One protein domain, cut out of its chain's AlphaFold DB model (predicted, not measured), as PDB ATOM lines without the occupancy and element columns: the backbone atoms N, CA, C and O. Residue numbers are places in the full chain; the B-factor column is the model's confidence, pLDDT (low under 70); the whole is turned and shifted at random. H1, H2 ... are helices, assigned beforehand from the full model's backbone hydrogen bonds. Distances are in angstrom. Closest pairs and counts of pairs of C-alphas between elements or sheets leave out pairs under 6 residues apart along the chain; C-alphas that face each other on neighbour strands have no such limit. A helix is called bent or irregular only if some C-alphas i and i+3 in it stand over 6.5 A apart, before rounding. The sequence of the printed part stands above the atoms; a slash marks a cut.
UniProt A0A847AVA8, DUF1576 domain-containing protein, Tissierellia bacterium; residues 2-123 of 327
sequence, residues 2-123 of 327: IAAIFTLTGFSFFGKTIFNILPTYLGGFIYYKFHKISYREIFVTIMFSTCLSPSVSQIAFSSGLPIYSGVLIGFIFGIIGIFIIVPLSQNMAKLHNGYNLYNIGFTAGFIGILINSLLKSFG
ATOM      1  N   ILE A   2     -17.535  31.254 -38.350       95.00
ATOM      2  CA  ILE A   2     -18.468  30.265 -38.943       95.00
ATOM      3  C   ILE A   2     -19.590  29.878 -37.966       95.00
ATOM      4  O   ILE A   2     -20.763  30.052 -38.286       95.00
ATOM      5  N   ALA A   3     -19.230  29.466 -36.743       94.94
ATOM      6  CA  ALA A   3     -20.199  29.121 -35.703       94.94
ATOM      7  C   ALA A   3     -21.218  30.238 -35.427       94.94
ATOM      8  O   ALA A   3     -22.410  29.968 -35.316       94.94
ATOM      9  N   ALA A   4     -20.771  31.497 -35.376       94.56
ATOM     10  CA  ALA A   4     -21.648  32.639 -35.139       94.56
ATOM     11  C   ALA A   4     -22.623  32.855 -36.298       94.56
ATOM     12  O   ALA A   4     -23.812  32.993 -36.047       94.56
ATOM     13  N   ILE A   5     -22.158  32.825 -37.551       96.00
ATOM     14  CA  ILE A   5     -23.025  33.019 -38.726       96.00
ATOM     15  C   ILE A   5     -24.147  31.980 -38.737       96.00
ATOM     16  O   ILE A   5     -25.316  32.345 -38.742       96.00
ATOM     17  N   PHE A   6     -23.797  30.697 -38.644       96.81
ATOM     18  CA  PHE A   6     -24.773  29.608 -38.648       96.81
ATOM     19  C   PHE A   6     -25.760  29.689 -37.479       96.81
ATOM     20  O   PHE A   6     -26.963  29.510 -37.669       96.81
ATOM     21  N   THR A   7     -25.263  30.011 -36.282       94.88
ATOM     22  CA  THR A   7     -26.117  30.214 -35.106       94.88
ATOM     23  C   THR A   7     -27.071  31.384 -35.338       94.88
ATOM     24  O   THR A   7     -28.270  31.243 -35.145       94.88
ATOM     25  N   LEU A   8     -26.594  32.542 -35.802       93.75
ATOM     26  CA  LEU A   8     -27.449  33.715 -36.011       93.75
ATOM     27  C   LEU A   8     -28.489  33.476 -37.107       93.75
ATOM     28  O   LEU A   8     -29.648  33.834 -36.910       93.75
ATOM     29  N   THR A   9     -28.108  32.822 -38.207       94.06
ATOM     30  CA  THR A   9     -29.048  32.381 -39.246       94.06
ATOM     31  C   THR A   9     -30.113  31.465 -38.653       94.06
ATOM     32  O   THR A   9     -31.298  31.703 -38.858       94.06
ATOM     33  N   GLY A  10     -29.729  30.474 -37.849       93.00
ATOM     34  CA  GLY A  10     -30.680  29.597 -37.174       93.00
ATOM     35  C   GLY A  10     -31.613  30.321 -36.199       93.00
ATOM     36  O   GLY A  10     -32.818  30.089 -36.186       93.00
ATOM     37  N   PHE A  11     -31.081  31.257 -35.419       91.62
ATOM     38  CA  PHE A  11     -31.860  32.026 -34.450       91.62
ATOM     39  C   PHE A  11     -32.684  33.166 -35.061       91.62
ATOM     40  O   PHE A  11     -33.472  33.787 -34.348       91.62
ATOM     41  N   SER A  12     -32.578  33.421 -36.368       91.31
ATOM     42  CA  SER A  12     -33.539  34.283 -37.070       91.31
ATOM     43  C   SER A  12     -34.968  33.721 -37.003       91.31
ATOM     44  O   SER A  12     -35.930  34.480 -36.976       91.31
ATOM     45  N   PHE A  13     -35.109  32.399 -36.837       89.12
ATOM     46  CA  PHE A  13     -36.392  31.726 -36.635       89.12
ATOM     47  C   PHE A  13     -36.914  31.777 -35.182       89.12
ATOM     48  O   PHE A  13     -37.965  31.207 -34.898       89.12
ATOM     49  N   PHE A  14     -36.201  32.435 -34.256       85.50
ATOM     50  CA  PHE A  14     -36.532  32.518 -32.819       85.50
ATOM     51  C   PHE A  14     -37.075  33.902 -32.405       85.50
ATOM     52  O   PHE A  14     -36.939  34.314 -31.255       85.50
ATOM     53  N   GLY A  15     -37.657  34.661 -33.339       81.75
ATOM     54  CA  GLY A  15     -38.253  35.970 -33.029       81.75
ATOM     55  C   GLY A  15     -37.243  37.116 -32.894       81.75
ATOM     56  O   GLY A  15     -37.566  38.173 -32.346       81.75
ATOM     57  N   LYS A  16     -36.019  36.941 -33.411       91.06
ATOM     58  CA  LYS A  16     -35.081  38.054 -33.594       91.06
ATOM     59  C   LYS A  16     -35.582  38.956 -34.722       91.06
ATOM     60  O   LYS A  16     -35.864  38.486 -35.820       91.06
ATOM     61  N   THR A  17     -35.656  40.251 -34.456       93.00
ATOM     62  CA  THR A  17     -36.033  41.290 -35.419       93.00
ATOM     63  C   THR A  17     -34.934  42.340 -35.481       93.00
ATOM     64  O   THR A  17     -34.124  42.456 -34.565       93.00
ATOM     65  N   ILE A  18     -34.916  43.150 -36.541       93.44
ATOM     66  CA  ILE A  18     -33.971  44.275 -36.641       93.44
ATOM     67  C   ILE A  18     -34.111  45.193 -35.417       93.44
ATOM     68  O   ILE A  18     -33.108  45.595 -34.836       93.44
ATOM     69  N   PHE A  19     -35.348  45.446 -34.979       95.12
ATOM     70  CA  PHE A  19     -35.640  46.268 -33.808       95.12
ATOM     71  C   PHE A  19     -34.938  45.757 -32.545       95.12
ATOM     72  O   PHE A  19     -34.259  46.523 -31.868       95.12
ATOM     73  N   ASN A  20     -35.077  44.468 -32.223       94.50
ATOM     74  CA  ASN A  20     -34.636  43.957 -30.924       94.50
ATOM     75  C   ASN A  20     -33.157  43.549 -30.871       94.50
ATOM     76  O   ASN A  20     -32.589  43.462 -29.782       94.50
ATOM     77  N   ILE A  21     -32.501  43.361 -32.021       94.81
ATOM     78  CA  ILE A  21     -31.052  43.123 -32.076       94.81
ATOM     79  C   ILE A  21     -30.239  44.418 -32.187       94.81
ATOM     80  O   ILE A  21     -29.077  44.432 -31.790       94.81
ATOM     81  N   LEU A  22     -30.800  45.512 -32.715       94.94
ATOM     82  CA  LEU A  22     -30.044  46.746 -32.965       94.94
ATOM     83  C   LEU A  22     -29.378  47.337 -31.705       94.94
ATOM     84  O   LEU A  22     -28.187  47.655 -31.780       94.94
ATOM     85  N   PRO A  23     -30.045  47.409 -30.531       94.56
ATOM     86  CA  PRO A  23     -29.414  47.892 -29.299       94.56
ATOM     87  C   PRO A  23     -28.159  47.109 -28.904       94.56
ATOM     88  O   PRO A  23     -27.217  47.675 -28.360       94.56
ATOM     89  N   THR A  24     -28.121  45.814 -29.232       92.69
ATOM     90  CA  THR A  24     -26.977  44.932 -28.967       92.69
ATOM     91  C   THR A  24     -25.746  45.377 -29.772       92.69
ATOM     92  O   THR A  24     -24.636  45.492 -29.253       92.69
ATOM     93  N   TYR A  25     -25.924  45.689 -31.057       93.50
ATOM     94  CA  TYR A  25     -24.824  46.171 -31.895       93.50
ATOM     95  C   TYR A  25     -24.393  47.590 -31.519       93.50
ATOM     96  O   TYR A  25     -23.194  47.865 -31.463       93.50
ATOM     97  N   LEU A  26     -25.349  48.469 -31.198       94.75
ATOM     98  CA  LEU A  26     -25.056  49.817 -30.705       94.75
ATOM     99  C   LEU A  26     -24.258  49.772 -29.397       94.75
ATOM    100  O   LEU A  26     -23.238  50.446 -29.284       94.75
ATOM    101  N   GLY A  27     -24.648  48.924 -28.443       93.75
ATOM    102  CA  GLY A  27     -23.895  48.740 -27.203       93.75
ATOM    103  C   GLY A  27     -22.475  48.241 -27.451       93.75
ATOM    104  O   GLY A  27     -21.532  48.757 -26.857       93.75
ATOM    105  N   GLY A  28     -22.293  47.325 -28.403       93.56
ATOM    106  CA  GLY A  28     -20.967  46.866 -28.819       93.56
ATOM    107  C   GLY A  28     -20.108  47.978 -29.428       93.56
ATOM    108  O   GLY A  28     -18.916  48.073 -29.131       93.56
ATOM    109  N   PHE A  29     -20.718  48.850 -30.238       94.31
ATOM    110  CA  PHE A  29     -20.060  50.023 -30.812       94.31
ATOM    111  C   PHE A  29     -19.595  51.013 -29.729       94.31
ATOM    112  O   PHE A  29     -18.475  51.518 -29.768       94.31
ATOM    113  N   ILE A  30     -20.430  51.278 -28.725       94.94
ATOM    114  CA  ILE A  30     -20.056  52.170 -27.621       94.94
ATOM    115  C   ILE A  30     -18.968  51.503 -26.758       94.94
ATOM    116  O   ILE A  30     -17.993  52.161 -26.395       94.94
ATOM    117  N   TYR A  31     -19.072  50.194 -26.498       95.31
ATOM    118  CA  TYR A  31     -18.113  49.443 -25.684       95.31
ATOM    119  C   TYR A  31     -16.687  49.494 -26.246       95.31
ATOM    120  O   TYR A  31     -15.755  49.820 -25.509       95.31
ATOM    121  N   TYR A  32     -16.488  49.211 -27.544       95.00
ATOM    122  CA  TYR A  32     -15.123  49.218 -28.098       95.00
ATOM    123  C   TYR A  32     -14.510  50.624 -28.093       95.00
ATOM    124  O   TYR A  32     -13.315  50.756 -27.836       95.00
ATOM    125  N   LYS A  33     -15.319  51.671 -28.329       95.69
ATOM    126  CA  LYS A  33     -14.864  53.066 -28.243       95.69
ATOM    127  C   LYS A  33     -14.455  53.433 -26.824       95.69
ATOM    128  O   LYS A  33     -13.393  54.019 -26.637       95.69
ATOM    129  N   PHE A  34     -15.279  53.074 -25.842       96.25
ATOM    130  CA  PHE A  34     -15.025  53.366 -24.434       96.25
ATOM    131  C   PHE A  34     -13.738  52.694 -23.939       96.25
ATOM    132  O   PHE A  34     -12.891  53.345 -23.336       96.25
ATOM    133  N   HIS A  35     -13.551  51.411 -24.262       95.25
ATOM    134  CA  HIS A  35     -12.376  50.643 -23.845       95.25
ATOM    135  C   HIS A  35     -11.152  50.805 -24.757       95.25
ATOM    136  O   HIS A  35     -10.100  50.255 -24.443       95.25
ATOM    137  N   LYS A  36     -11.262  51.552 -25.867       95.50
ATOM    138  CA  LYS A  36     -10.186  51.760 -26.857       95.50
ATOM    139  C   LYS A  36      -9.573  50.446 -27.378       95.50
ATOM    140  O   LYS A  36      -8.369  50.364 -27.602       95.50
ATOM    141  N   ILE A  37     -10.411  49.428 -27.582       94.94
ATOM    142  CA  ILE A  37     -10.021  48.109 -28.118       94.94
ATOM    143  C   ILE A  37     -10.468  47.945 -29.572       94.94
ATOM    144  O   ILE A  37     -11.300  48.711 -30.066       94.94
ATOM    145  N   SER A  38      -9.968  46.926 -30.274       93.56
ATOM    146  CA  SER A  38     -10.434  46.648 -31.632       93.56
ATOM    147  C   SER A  38     -11.836  46.043 -31.623       93.56
ATOM    148  O   SER A  38     -12.115  45.069 -30.923       93.56
ATOM    149  N   TYR A  39     -12.722  46.541 -32.491       89.25
ATOM    150  CA  TYR A  39     -14.060  45.967 -32.663       89.25
ATOM    151  C   TYR A  39     -14.014  44.476 -33.047       89.25
ATOM    152  O   TYR A  39     -14.890  43.699 -32.664       89.25
ATOM    153  N   ARG A  40     -12.949  44.041 -33.741       90.50
ATOM    154  CA  ARG A  40     -12.730  42.637 -34.124       90.50
ATOM    155  C   ARG A  40     -12.649  41.701 -32.913       90.50
ATOM    156  O   ARG A  40     -13.070  40.552 -33.026       90.50
ATOM    157  N   GLU A  41     -12.145  42.178 -31.777       88.56
ATOM    158  CA  GLU A  41     -11.975  41.375 -30.557       88.56
ATOM    159  C   GLU A  41     -13.318  40.967 -29.945       88.56
ATOM    160  O   GLU A  41     -13.470  39.848 -29.456       88.56
ATOM    161  N   ILE A  42     -14.314  41.852 -30.021       93.06
ATOM    162  CA  ILE A  42     -15.636  41.651 -29.415       93.06
ATOM    163  C   ILE A  42     -16.715  41.276 -30.432       93.06
ATOM    164  O   ILE A  42     -17.823  40.919 -30.042       93.06
ATOM    165  N   PHE A  43     -16.414  41.313 -31.732       93.06
ATOM    166  CA  PHE A  43     -17.407  41.133 -32.792       93.06
ATOM    167  C   PHE A  43     -18.206  39.830 -32.663       93.06
ATOM    168  O   PHE A  43     -19.435  39.835 -32.714       93.06
ATOM    169  N   VAL A  44     -17.523  38.705 -32.431       93.19
ATOM    170  CA  VAL A  44     -18.178  37.395 -32.268       93.19
ATOM    171  C   VAL A  44     -19.039  37.359 -31.000       93.19
ATOM    172  O   VAL A  44     -20.141  36.812 -31.021       93.19
ATOM    173  N   THR A  45     -18.566  37.975 -29.916       94.25
ATOM    174  CA  THR A  45     -19.319  38.119 -28.661       94.25
ATOM    175  C   THR A  45     -20.600  38.918 -28.890       94.25
ATOM    176  O   THR A  45     -21.669  38.457 -28.495       94.25
ATOM    177  N   ILE A  46     -20.523  40.050 -29.601       93.94
ATOM    178  CA  ILE A  46     -21.685  40.878 -29.956       93.94
ATOM    179  C   ILE A  46     -22.679  40.068 -30.792       93.94
ATOM    180  O   ILE A  46     -23.861  40.013 -30.457       93.94
ATOM    181  N   MET A  47     -22.217  39.366 -31.832       94.62
ATOM    182  CA  MET A  47     -23.097  38.527 -32.651       94.62
ATOM    183  C   MET A  47     -23.886  37.538 -31.783       94.62
ATOM    184  O   MET A  47     -25.114  37.479 -31.862       94.62
ATOM    185  N   PHE A  48     -23.208  36.793 -30.906       95.38
ATOM    186  CA  PHE A  48     -23.876  35.827 -30.038       95.38
ATOM    187  C   PHE A  48     -24.772  36.480 -28.975       95.38
ATOM    188  O   PHE A  48     -25.830  35.940 -28.663       95.38
ATOM    189  N   SER A  49     -24.407  37.648 -28.453       94.19
ATOM    190  CA  SER A  49     -25.170  38.341 -27.407       94.19
ATOM    191  C   SER A  49     -26.572  38.794 -27.835       94.19
ATOM    192  O   SER A  49     -27.438  38.982 -26.985       94.19
ATOM    193  N   THR A  50     -26.856  38.829 -29.145       94.50
ATOM    194  CA  THR A  50     -28.214  39.040 -29.685       94.50
ATOM    195  C   THR A  50     -29.237  38.011 -29.179       94.50
ATOM    196  O   THR A  50     -30.437  38.180 -29.383       94.50
ATOM    197  N   CYS A  51     -28.807  36.928 -28.521       93.44
ATOM    198  CA  CYS A  51     -29.690  36.016 -27.788       93.44
ATOM    199  C   CYS A  51     -30.506  36.674 -26.670       93.44
ATOM    200  O   CYS A  51     -31.546  36.126 -26.323       93.44
ATOM    201  N   LEU A  52     -30.073  37.829 -26.154       93.56
ATOM    202  CA  LEU A  52     -30.816  38.627 -25.178       93.56
ATOM    203  C   LEU A  52     -31.842  39.568 -25.820       93.56
ATOM    204  O   LEU A  52     -32.568  40.239 -25.104       93.56
ATOM    205  N   SER A  53     -31.952  39.611 -27.148       92.94
ATOM    206  CA  SER A  53     -32.922  40.474 -27.837       92.94
ATOM    207  C   SER A  53     -34.384  40.341 -27.371       92.94
ATOM    208  O   SER A  53     -35.072  41.365 -27.381       92.94
ATOM    209  N   PRO A  54     -34.896  39.186 -26.885       91.75
ATOM    210  CA  PRO A  54     -36.236  39.159 -26.311       91.75
ATOM    211  C   PRO A  54     -36.407  40.106 -25.122       91.75
ATOM    212  O   PRO A  54     -37.497  40.637 -24.964       91.75
ATOM    213  N   SER A  55     -35.367  40.378 -24.322       91.38
ATOM    214  CA  SER A  55     -35.481  41.334 -23.209       91.38
ATOM    215  C   SER A  55     -35.829  42.741 -23.701       91.38
ATOM    216  O   SER A  55     -36.682  43.395 -23.108       91.38
ATOM    217  N   VAL A  56     -35.259  43.167 -24.834       94.50
ATOM    218  CA  VAL A  56     -35.567  44.455 -25.473       94.50
ATOM    219  C   VAL A  56     -37.043  44.511 -25.858       94.50
ATOM    220  O   VAL A  56     -37.734  45.454 -25.488       94.50
ATOM    221  N   SER A  57     -37.548  43.495 -26.566       93.19
ATOM    222  CA  SER A  57     -38.956  43.446 -26.985       93.19
ATOM    223  C   SER A  57     -39.922  43.346 -25.803       93.19
ATOM    224  O   SER A  57     -40.946  44.021 -25.805       93.19
ATOM    225  N   GLN A  58     -39.600  42.534 -24.793       89.81
ATOM    226  CA  GLN A  58     -40.444  42.341 -23.612       89.81
ATOM    227  C   GLN A  58     -40.554  43.630 -22.794       89.81
ATOM    228  O   GLN A  58     -41.650  44.029 -22.413       89.81
ATOM    229  N   ILE A  59     -39.443  44.339 -22.590       91.75
ATOM    230  CA  ILE A  59     -39.453  45.638 -21.909       91.75
ATOM    231  C   ILE A  59     -40.178  46.688 -22.758       91.75
ATOM    232  O   ILE A  59     -40.953  47.476 -22.219       91.75
ATOM    233  N   ALA A  60     -39.972  46.677 -24.076       94.38
ATOM    234  CA  ALA A  60     -40.566  47.660 -24.972       94.38
ATOM    235  C   ALA A  60     -42.089  47.549 -25.094       94.38
ATOM    236  O   ALA A  60     -42.767  48.572 -25.125       94.38
ATOM    237  N   PHE A  61     -42.616  46.324 -25.173       92.19
ATOM    238  CA  PHE A  61     -44.001  46.088 -25.588       92.19
ATOM    239  C   PHE A  61     -44.840  45.298 -24.584       92.19
ATOM    240  O   PHE A  61     -46.050  45.201 -24.751       92.19
ATOM    241  N   SER A  62     -44.228  44.699 -23.562       87.69
ATOM    242  CA  SER A  62     -44.907  43.765 -22.650       87.69
ATOM    243  C   SER A  62     -44.700  44.101 -21.171       87.69
ATOM    244  O   SER A  62     -45.155  43.362 -20.306       87.69
ATOM    245  N   SER A  63     -44.057  45.232 -20.870       87.00
ATOM    246  CA  SER A  63     -43.801  45.693 -19.501       87.00
ATOM    247  C   SER A  63     -44.973  46.430 -18.846       87.00
ATOM    248  O   SER A  63     -44.917  46.709 -17.654       87.00
ATOM    249  N   GLY A  64     -46.010  46.783 -19.613       87.44
ATOM    250  CA  GLY A  64     -47.105  47.650 -19.158       87.44
ATOM    251  C   GLY A  64     -46.760  49.147 -19.138       87.44
ATOM    252  O   GLY A  64     -47.609  49.962 -18.790       87.44
ATOM    253  N   LEU A  65     -45.539  49.526 -19.530       88.62
ATOM    254  CA  LEU A  65     -45.135  50.926 -19.667       88.62
ATOM    255  C   LEU A  65     -45.764  51.579 -20.912       88.62
ATOM    256  O   LEU A  65     -46.020  50.891 -21.904       88.62
ATOM    257  N   PRO A  66     -45.954  52.915 -20.914       93.81
ATOM    258  CA  PRO A  66     -46.282  53.653 -22.130       93.81
ATOM    259  C   PRO A  66     -45.298  53.347 -23.265       93.81
ATOM    260  O   PRO A  66     -44.095  53.228 -23.040       93.81
ATOM    261  N   ILE A  67     -45.787  53.267 -24.504       93.75
ATOM    262  CA  ILE A  67     -45.005  52.770 -25.648       93.75
ATOM    263  C   ILE A  67     -43.654  53.481 -25.831       93.75
ATOM    264  O   ILE A  67     -42.631  52.832 -26.038       93.75
ATOM    265  N   TYR A  68     -43.618  54.809 -25.700       95.00
ATOM    266  CA  TYR A  68     -42.395  55.591 -25.885       95.00
ATOM    267  C   TYR A  68     -41.363  55.335 -24.781       95.00
ATOM    268  O   TYR A  68     -40.176  55.187 -25.075       95.00
ATOM    269  N   SER A  69     -41.800  55.246 -23.521       93.75
ATOM    270  CA  SER A  69     -40.901  54.963 -22.400       93.75
ATOM    271  C   SER A  69     -40.449  53.505 -22.408       93.75
ATOM    272  O   SER A  69     -39.263  53.247 -22.226       93.75
ATOM    273  N   GLY A  70     -41.349  52.564 -22.707       94.50
ATOM    274  CA  GLY A  70     -41.021  51.151 -22.881       94.50
ATOM    275  C   GLY A  70     -39.942  50.947 -23.942       94.50
ATOM    276  O   GLY A  70     -38.915  50.328 -23.662       94.50
ATOM    277  N   VAL A  71     -40.131  51.498 -25.148       96.19
ATOM    278  CA  VAL A  71     -39.153  51.392 -26.247       96.19
ATOM    279  C   VAL A  71     -37.799  51.981 -25.847       96.19
ATOM    280  O   VAL A  71     -36.771  51.331 -26.052       96.19
ATOM    281  N   LEU A  72     -37.784  53.171 -25.236       95.62
ATOM    282  CA  LEU A  72     -36.553  53.820 -24.781       95.62
ATOM    283  C   LEU A  72     -35.810  52.964 -23.744       95.62
ATOM    284  O   LEU A  72     -34.614  52.706 -23.891       95.62
ATOM    285  N   ILE A  73     -36.519  52.482 -22.721       93.44
ATOM    286  CA  ILE A  73     -35.941  51.663 -21.652       93.44
ATOM    287  C   ILE A  73     -35.450  50.326 -22.218       93.44
ATOM    288  O   ILE A  73     -34.334  49.910 -21.912       93.44
ATOM    289  N   GLY A  74     -36.212  49.681 -23.104       94.12
ATOM    290  CA  GLY A  74     -35.797  48.445 -23.773       94.12
ATOM    291  C   GLY A  74     -34.490  48.613 -24.552       94.12
ATOM    292  O   GLY A  74     -33.598  47.768 -24.456       94.12
ATOM    293  N   PHE A  75     -34.327  49.732 -25.267       95.56
ATOM    294  CA  PHE A  75     -33.083  50.066 -25.965       95.56
ATOM    295  C   PHE A  75     -31.911  50.269 -25.001       95.56
ATOM    296  O   PHE A  75     -30.835  49.710 -25.220       95.56
ATOM    297  N   ILE A  76     -32.123  51.019 -23.916       94.31
ATOM    298  CA  ILE A  76     -31.104  51.243 -22.883       94.31
ATOM    299  C   ILE A  76     -30.658  49.909 -22.272       94.31
ATOM    300  O   ILE A  76     -29.459  49.641 -22.197       94.31
ATOM    301  N   PHE A  77     -31.597  49.028 -21.914       91.38
ATOM    302  CA  PHE A  77     -31.287  47.698 -21.385       91.38
ATOM    303  C   PHE A  77     -30.510  46.837 -22.382       91.38
ATOM    304  O   PHE A  77     -29.551  46.169 -21.996       91.38
ATOM    305  N   GLY A  78     -30.878  46.869 -23.665       92.44
ATOM    306  CA  GLY A  78     -30.149  46.154 -24.711       92.44
ATOM    307  C   GLY A  78     -28.704  46.638 -24.872       92.44
ATOM    308  O   GLY A  78     -27.800  45.818 -25.034       92.44
ATOM    309  N   ILE A  79     -28.470  47.951 -24.768       94.50
ATOM    310  CA  ILE A  79     -27.129  48.551 -24.802       94.50
ATOM    311  C   ILE A  79     -26.323  48.154 -23.557       94.50
ATOM    312  O   ILE A  79     -25.203  47.656 -23.682       94.50
ATOM    313  N   ILE A  80     -26.894  48.319 -22.359       91.69
ATOM    314  CA  ILE A  80     -26.234  47.994 -21.083       91.69
ATOM    315  C   ILE A  80     -25.913  46.499 -20.989       91.69
ATOM    316  O   ILE A  80     -24.829  46.126 -20.539       91.69
ATOM    317  N   GLY A  81     -26.813  45.633 -21.463       88.81
ATOM    318  CA  GLY A  81     -26.602  44.187 -21.477       88.81
ATOM    319  C   GLY A  81     -25.290  43.796 -22.161       88.81
ATOM    320  O   GLY A  81     -24.618  42.867 -21.716       88.81
ATOM    321  N   ILE A  82     -24.862  44.554 -23.173       84.62
ATOM    322  CA  ILE A  82     -23.595  44.320 -23.873       84.62
ATOM    323  C   ILE A  82     -22.382  44.748 -23.072       84.62
ATOM    324  O   ILE A  82     -21.390  44.019 -23.035       84.62
ATOM    325  N   PHE A  83     -22.471  45.891 -22.401       88.75
ATOM    326  CA  PHE A  83     -21.411  46.339 -21.504       88.75
ATOM    327  C   PHE A  83     -21.110  45.311 -20.419       88.75
ATOM    328  O   PHE A  83     -19.955  45.130 -20.044       88.75
ATOM    329  N   ILE A  84     -22.137  44.593 -19.969       93.00
ATOM    330  CA  ILE A  84     -22.006  43.541 -18.965       93.00
ATOM    331  C   ILE A  84     -21.519  42.229 -19.597       93.00
ATOM    332  O   ILE A  84     -20.635  41.572 -19.046       93.00
ATOM    333  N   ILE A  85     -22.055  41.824 -20.757       94.50
ATOM    334  CA  ILE A  85     -21.793  40.486 -21.313       94.50
ATOM    335  C   ILE A  85     -20.337  40.272 -21.724       94.50
ATOM    336  O   ILE A  85     -19.824  39.164 -21.566       94.50
ATOM    337  N   VAL A  86     -19.658  41.304 -22.236       93.19
ATOM    338  CA  VAL A  86     -18.273  41.178 -22.712       93.19
ATOM    339  C   VAL A  86     -17.328  40.763 -21.573       93.19
ATOM    340  O   VAL A  86     -16.759  39.668 -21.679       93.19
ATOM    341  N   PRO A  87     -17.180  41.531 -20.473       93.69
ATOM    342  CA  PRO A  87     -16.312  41.139 -19.363       93.69
ATOM    343  C   PRO A  87     -16.836  39.902 -18.626       93.69
ATOM    344  O   PRO A  87     -16.050  39.030 -18.245       93.69
ATOM    345  N   LEU A  88     -18.160  39.761 -18.474       95.19
ATOM    346  CA  LEU A  88     -18.742  38.621 -17.767       95.19
ATOM    347  C   LEU A  88     -18.436  37.300 -18.482       95.19
ATOM    348  O   LEU A  88     -18.118  36.311 -17.826       95.19
ATOM    349  N   SER A  89     -18.447  37.289 -19.817       94.69
ATOM    350  CA  SER A  89     -18.185  36.072 -20.591       94.69
ATOM    351  C   SER A  89     -16.790  35.494 -20.375       94.69
ATOM    352  O   SER A  89     -16.615  34.275 -20.402       94.69
ATOM    353  N   GLN A  90     -15.800  36.348 -20.110       91.94
ATOM    354  CA  GLN A  90     -14.436  35.917 -19.817       91.94
ATOM    355  C   GLN A  90     -14.347  35.237 -18.450       91.94
ATOM    356  O   GLN A  90     -13.629  34.250 -18.297       91.94
ATOM    357  N   ASN A  91     -15.093  35.739 -17.462       93.69
ATOM    358  CA  ASN A  91     -15.158  35.125 -16.141       93.69
ATOM    359  C   ASN A  91     -15.936  33.801 -16.179       93.69
ATOM    360  O   ASN A  91     -15.470  32.782 -15.676       93.69
ATOM    361  N   MET A  92     -17.082  33.793 -16.862       94.69
ATOM    362  CA  MET A  92     -17.941  32.614 -17.000       94.69
ATOM    363  C   MET A  92     -17.233  31.446 -17.695       94.69
ATOM    364  O   MET A  92     -17.389  30.299 -17.275       94.69
ATOM    365  N   ALA A  93     -16.360  31.727 -18.668       94.12
ATOM    366  CA  ALA A  93     -15.563  30.702 -19.343       94.12
ATOM    367  C   ALA A  93     -14.659  29.899 -18.387       94.12
ATOM    368  O   ALA A  93     -14.371  28.725 -18.645       94.12
ATOM    369  N   LYS A  94     -14.212  30.516 -17.281       94.69
ATOM    370  CA  LYS A  94     -13.361  29.869 -16.271       94.69
ATOM    371  C   LYS A  94     -14.137  28.831 -15.465       94.69
ATOM    372  O   LYS A  94     -13.592  27.768 -15.184       94.69
ATOM    373  N   LEU A  95     -15.411  29.095 -15.162       95.12
ATOM    374  CA  LEU A  95     -16.253  28.221 -14.332       95.12
ATOM    375  C   LEU A  95     -16.472  26.838 -14.936       95.12
ATOM    376  O   LEU A  95     -16.682  25.872 -14.212       95.12
ATOM    377  N   HIS A  96     -16.466  26.735 -16.260       95.44
ATOM    378  CA  HIS A  96     -16.621  25.462 -16.954       95.44
ATOM    379  C   HIS A  96     -15.338  25.036 -17.673       95.44
ATOM    380  O   HIS A  96     -15.368  24.075 -18.429       95.44
ATOM    381  N   ASN A  97     -14.228  25.766 -17.516       95.00
ATOM    382  CA  ASN A  97     -12.916  25.472 -18.101       95.00
ATOM    383  C   ASN A  97     -12.979  24.978 -19.566       95.00
ATOM    384  O   ASN A  97     -12.408  23.944 -19.908       95.00
ATOM    385  N   GLY A  98     -13.745  25.657 -20.425       94.62
ATOM    386  CA  GLY A  98     -13.904  25.299 -21.845       94.62
ATOM    387  C   GLY A  98     -14.784  24.077 -22.162       94.62
ATOM    388  O   GLY A  98     -14.893  23.714 -23.331       94.62
ATOM    389  N   TYR A  99     -15.440  23.469 -21.167       97.56
ATOM    390  CA  TYR A  99     -16.326  22.308 -21.337       97.56
ATOM    391  C   TYR A  99     -17.754  22.613 -21.827       97.56
ATOM    392  O   TYR A  99     -18.543  21.696 -22.037       97.56
ATOM    393  N   ASN A 100     -18.069  23.890 -22.035       97.81
ATOM    394  CA  ASN A 100     -19.301  24.375 -22.641       97.81
ATOM    395  C   ASN A 100     -18.929  25.209 -23.873       97.81
ATOM    396  O   ASN A 100     -18.273  26.249 -23.750       97.81
ATOM    397  N   LEU A 101     -19.330  24.762 -25.062       96.94
ATOM    398  CA  LEU A 101     -19.037  25.477 -26.307       96.94
ATOM    399  C   LEU A 101     -19.817  26.793 -26.408       96.94
ATOM    400  O   LEU A 101     -19.351  27.748 -27.030       96.94
ATOM    401  N   TYR A 102     -20.994  26.875 -25.782       96.19
ATOM    402  CA  TYR A 102     -21.905  28.015 -25.898       96.19
ATOM    403  C   TYR A 102     -21.754  28.971 -24.707       96.19
ATOM    404  O   TYR A 102     -22.738  29.381 -24.090       96.19
ATOM    405  N   ASN A 103     -20.514  29.372 -24.400       96.81
ATOM    406  CA  ASN A 103     -20.199  30.238 -23.255       96.81
ATOM    407  C   ASN A 103     -20.984  31.567 -23.246       96.81
ATOM    408  O   ASN A 103     -21.388  32.049 -22.189       96.81
ATOM    409  N   ILE A 104     -21.272  32.156 -24.413       96.38
ATOM    410  CA  ILE A 104     -22.107  33.369 -24.466       96.38
ATOM    411  C   ILE A 104     -23.546  33.077 -24.038       96.38
ATOM    412  O   ILE A 104     -24.131  33.894 -23.340       96.38
ATOM    413  N   GLY A 105     -24.095  31.906 -24.369       96.19
ATOM    414  CA  GLY A 105     -25.403  31.486 -23.861       96.19
ATOM    415  C   GLY A 105     -25.409  31.297 -22.346       96.19
ATOM    416  O   GLY A 105     -26.372  31.686 -21.691       96.19
ATOM    417  N   PHE A 106     -24.310  30.786 -21.782       97.56
ATOM    418  CA  PHE A 106     -24.104  30.702 -20.332       97.56
ATOM    419  C   PHE A 106     -24.069  32.061 -19.653       97.56
ATOM    420  O   PHE A 106     -24.813  32.311 -18.709       97.56
ATOM    421  N   THR A 107     -23.294  32.974 -20.219       97.31
ATOM    422  CA  THR A 107     -23.190  34.354 -19.746       97.31
ATOM    423  C   THR A 107     -24.534  35.084 -19.838       97.31
ATOM    424  O   THR A 107     -24.967  35.722 -18.880       97.31
ATOM    425  N   ALA A 108     -25.227  34.951 -20.972       96.25
ATOM    426  CA  ALA A 108     -26.543  35.532 -21.199       96.25
ATOM    427  C   ALA A 108     -27.598  34.979 -20.237       96.25
ATOM    428  O   ALA A 108     -28.506  35.708 -19.861       96.25
ATOM    429  N   GLY A 109     -27.473  33.727 -19.790       95.81
ATOM    430  CA  GLY A 109     -28.359  33.155 -18.780       95.81
ATOM    431  C   GLY A 109     -28.324  33.925 -17.463       95.81
ATOM    432  O   GLY A 109     -29.375  34.333 -16.978       95.81
ATOM    433  N   PHE A 110     -27.132  34.222 -16.937       95.69
ATOM    434  CA  PHE A 110     -26.987  35.042 -15.727       95.69
ATOM    435  C   PHE A 110     -27.533  36.460 -15.907       95.69
ATOM    436  O   PHE A 110     -28.213  36.974 -15.020       95.69
ATOM    437  N   ILE A 111     -27.288  37.080 -17.063       94.81
ATOM    438  CA  ILE A 111     -27.853  38.402 -17.373       94.81
ATOM    439  C   ILE A 111     -29.382  38.326 -17.465       94.81
ATOM    440  O   ILE A 111     -30.070  39.194 -16.941       94.81
ATOM    441  N   GLY A 112     -29.928  37.277 -18.077       93.38
ATOM    442  CA  GLY A 112     -31.367  37.044 -18.167       93.38
ATOM    443  C   GLY A 112     -32.016  36.839 -16.799       93.38
ATOM    444  O   GLY A 112     -33.102  37.362 -16.567       93.38
ATOM    445  N   ILE A 113     -31.343  36.150 -15.869       94.38
ATOM    446  CA  ILE A 113     -31.779  36.051 -14.467       94.38
ATOM    447  C   ILE A 113     -31.811  37.437 -13.826       94.38
ATOM    448  O   ILE A 113     -32.820  37.795 -13.229       94.38
ATOM    449  N   LEU A 114     -30.745  38.230 -13.973       93.31
ATOM    450  CA  LEU A 114     -30.694  39.584 -13.422       93.31
ATOM    451  C   LEU A 114     -31.833  40.455 -13.969       93.31
ATOM    452  O   LEU A 114     -32.552  41.077 -13.193       93.31
ATOM    453  N   ILE A 115     -32.036  40.455 -15.289       90.69
ATOM    454  CA  ILE A 115     -33.113  41.209 -15.943       90.69
ATOM    455  C   ILE A 115     -34.481  40.742 -15.435       90.69
ATOM    456  O   ILE A 115     -35.293  41.569 -15.030       90.69
ATOM    457  N   ASN A 116     -34.740  39.433 -15.422       91.88
ATOM    458  CA  ASN A 116     -36.019  38.883 -14.976       91.88
ATOM    459  C   ASN A 116     -36.301  39.217 -13.502       91.88
ATOM    460  O   ASN A 116     -37.410  39.621 -13.167       91.88
ATOM    461  N   SER A 117     -35.298  39.104 -12.627       93.44
ATOM    462  CA  SER A 117     -35.419  39.451 -11.206       93.44
ATOM    463  C   SER A 117     -35.708  40.936 -10.994       93.44
ATOM    464  O   SER A 117     -36.581  41.277 -10.197       93.44
ATOM    465  N   LEU A 118     -35.027  41.818 -11.734       91.38
ATOM    466  CA  LEU A 118     -35.288  43.257 -11.685       91.38
ATOM    467  C   LEU A 118     -36.716  43.567 -12.137       91.38
ATOM    468  O   LEU A 118     -37.448  44.228 -11.410       91.38
ATOM    469  N   LEU A 119     -37.152  43.039 -13.280       89.19
ATOM    470  CA  LEU A 119     -38.508  43.275 -13.780       89.19
ATOM    471  C   LEU A 119     -39.576  42.794 -12.791       89.19
ATOM    472  O   LEU A 119     -40.482  43.559 -12.457       89.19
ATOM    473  N   LYS A 120     -39.412  41.592 -12.227       91.00
ATOM    474  CA  LYS A 120     -40.322  41.074 -11.196       91.00
ATOM    475  C   LYS A 120     -40.364  41.946  -9.943       91.00
ATOM    476  O   LYS A 120     -41.443  42.127  -9.389       91.00
ATOM    477  N   SER A 121     -39.236  42.524  -9.516       93.25
ATOM    478  CA  SER A 121     -39.216  43.443  -8.365       93.25
ATOM    479  C   SER A 121     -40.005  44.738  -8.594       93.25
ATOM    480  O   SER A 121     -40.459  45.346  -7.631       93.25
ATOM    481  N   PHE A 122     -40.238  45.117  -9.856       90.19
ATOM    482  CA  PHE A 122     -41.109  46.231 -10.244       90.19
ATOM    483  C   PHE A 122     -42.533  45.782 -10.618       90.19
ATOM    484  O   PHE A 122     -43.293  46.557 -11.192       90.19
ATOM    485  N   GLY A 123     -42.908  44.531 -10.326       88.75
ATOM    486  CA  GLY A 123     -44.230  43.980 -10.641       88.75
ATOM    487  C   GLY A 123     -44.427  43.590 -12.111       88.75
ATOM    488  O   GLY A 123     -45.538  43.240 -12.508       88.75
TER     489      GLY A 123
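Overview. This is residues 2 to 123 of the 327 residues of the protein "DUF1576 domain-containing protein" of Tissierellia bacterium (UniProt A0A847AVA8). Two kinked helices, H3 and H4, fold back on each other as the core; H2 packs on one side of this pair and H5 on the other, with H3, H4 and H5 making an up-and-down bundle. H1 is the outlying helix and packs on H3 with residues 4 to 8 alone. The printed part has 122 residues with five named helices, H1 to H5 in order along the chain, and no named strand; the class is all helix. The whole is compact, with a radius of gyration of the C-alphas of 14.3 A, and spans 41 by 31 by 26 A.

Arrangement. H1, residues 2 to 14, touches H3, residues 39 to 61, through residues 4 to 8 of H1 and 44 to 48 of H3; the closest C-alphas, of Ala 4 and Phe 48, are 6.4 A apart. They run the same way at a shallow tilt of 9 degrees. H2, residues 18 to 35, forms a hairpin with H3, opposite ways at a steep tilt of 45 degrees; their closest C-alphas, of Asn 20 and Ser 53, are 5.0 A apart. H3 is the hub, touching the four other helices, and has a kink of 59 degrees near residue 50. H4, residues 67 to 95, forms a hairpin with H3, opposite ways at a steep tilt of 43 degrees; the closest C-alphas, of Ala 60 and Gly 70, are 4.1 A apart. H4 touches H2 with residues 75 to 83 alone, the C-alphas of Gly 27 and Ile 79 coming closest at 4.0 A. H5, residues 103 to 121, forms a hairpin with H4, closest at the C-alphas of Ser 89 and Thr 107, 5.4 A. H1 is apart from H2, H4 and H5, and H2 is apart from H5. Every O i to N i+4 pair is within hydrogen-bond range in H5, but 7 of 9 in H1, 12 of 14 in H2, 11 of 19 in H3 and 19 of 25 in H4.

Along the chain. H1 begins at C-alpha 2, (-18.468, 30.265, -38.943), and is 19.2 A long. H2 is 25.9 A long and only just irregular, with C-alphas 20 and 23 6.7 A apart. H3 is 30.8 A long and irregular, with C-alphas 41 and 44 7.6 A apart. H4 is 39.5 A long, with a kink of 47 degrees near residue 87. H5 is 27.5 A long and ends at C-alpha 121, (-39.216, 43.443, -8.365).

Size, cuts and confidence. The two C-alphas farthest apart, of Pro 66 and Asn 97, are 43.9 A apart. The printed part has no cut. The link from H4 to H5 is short, the other three are tight. No printed residue has a pLDDT under 70.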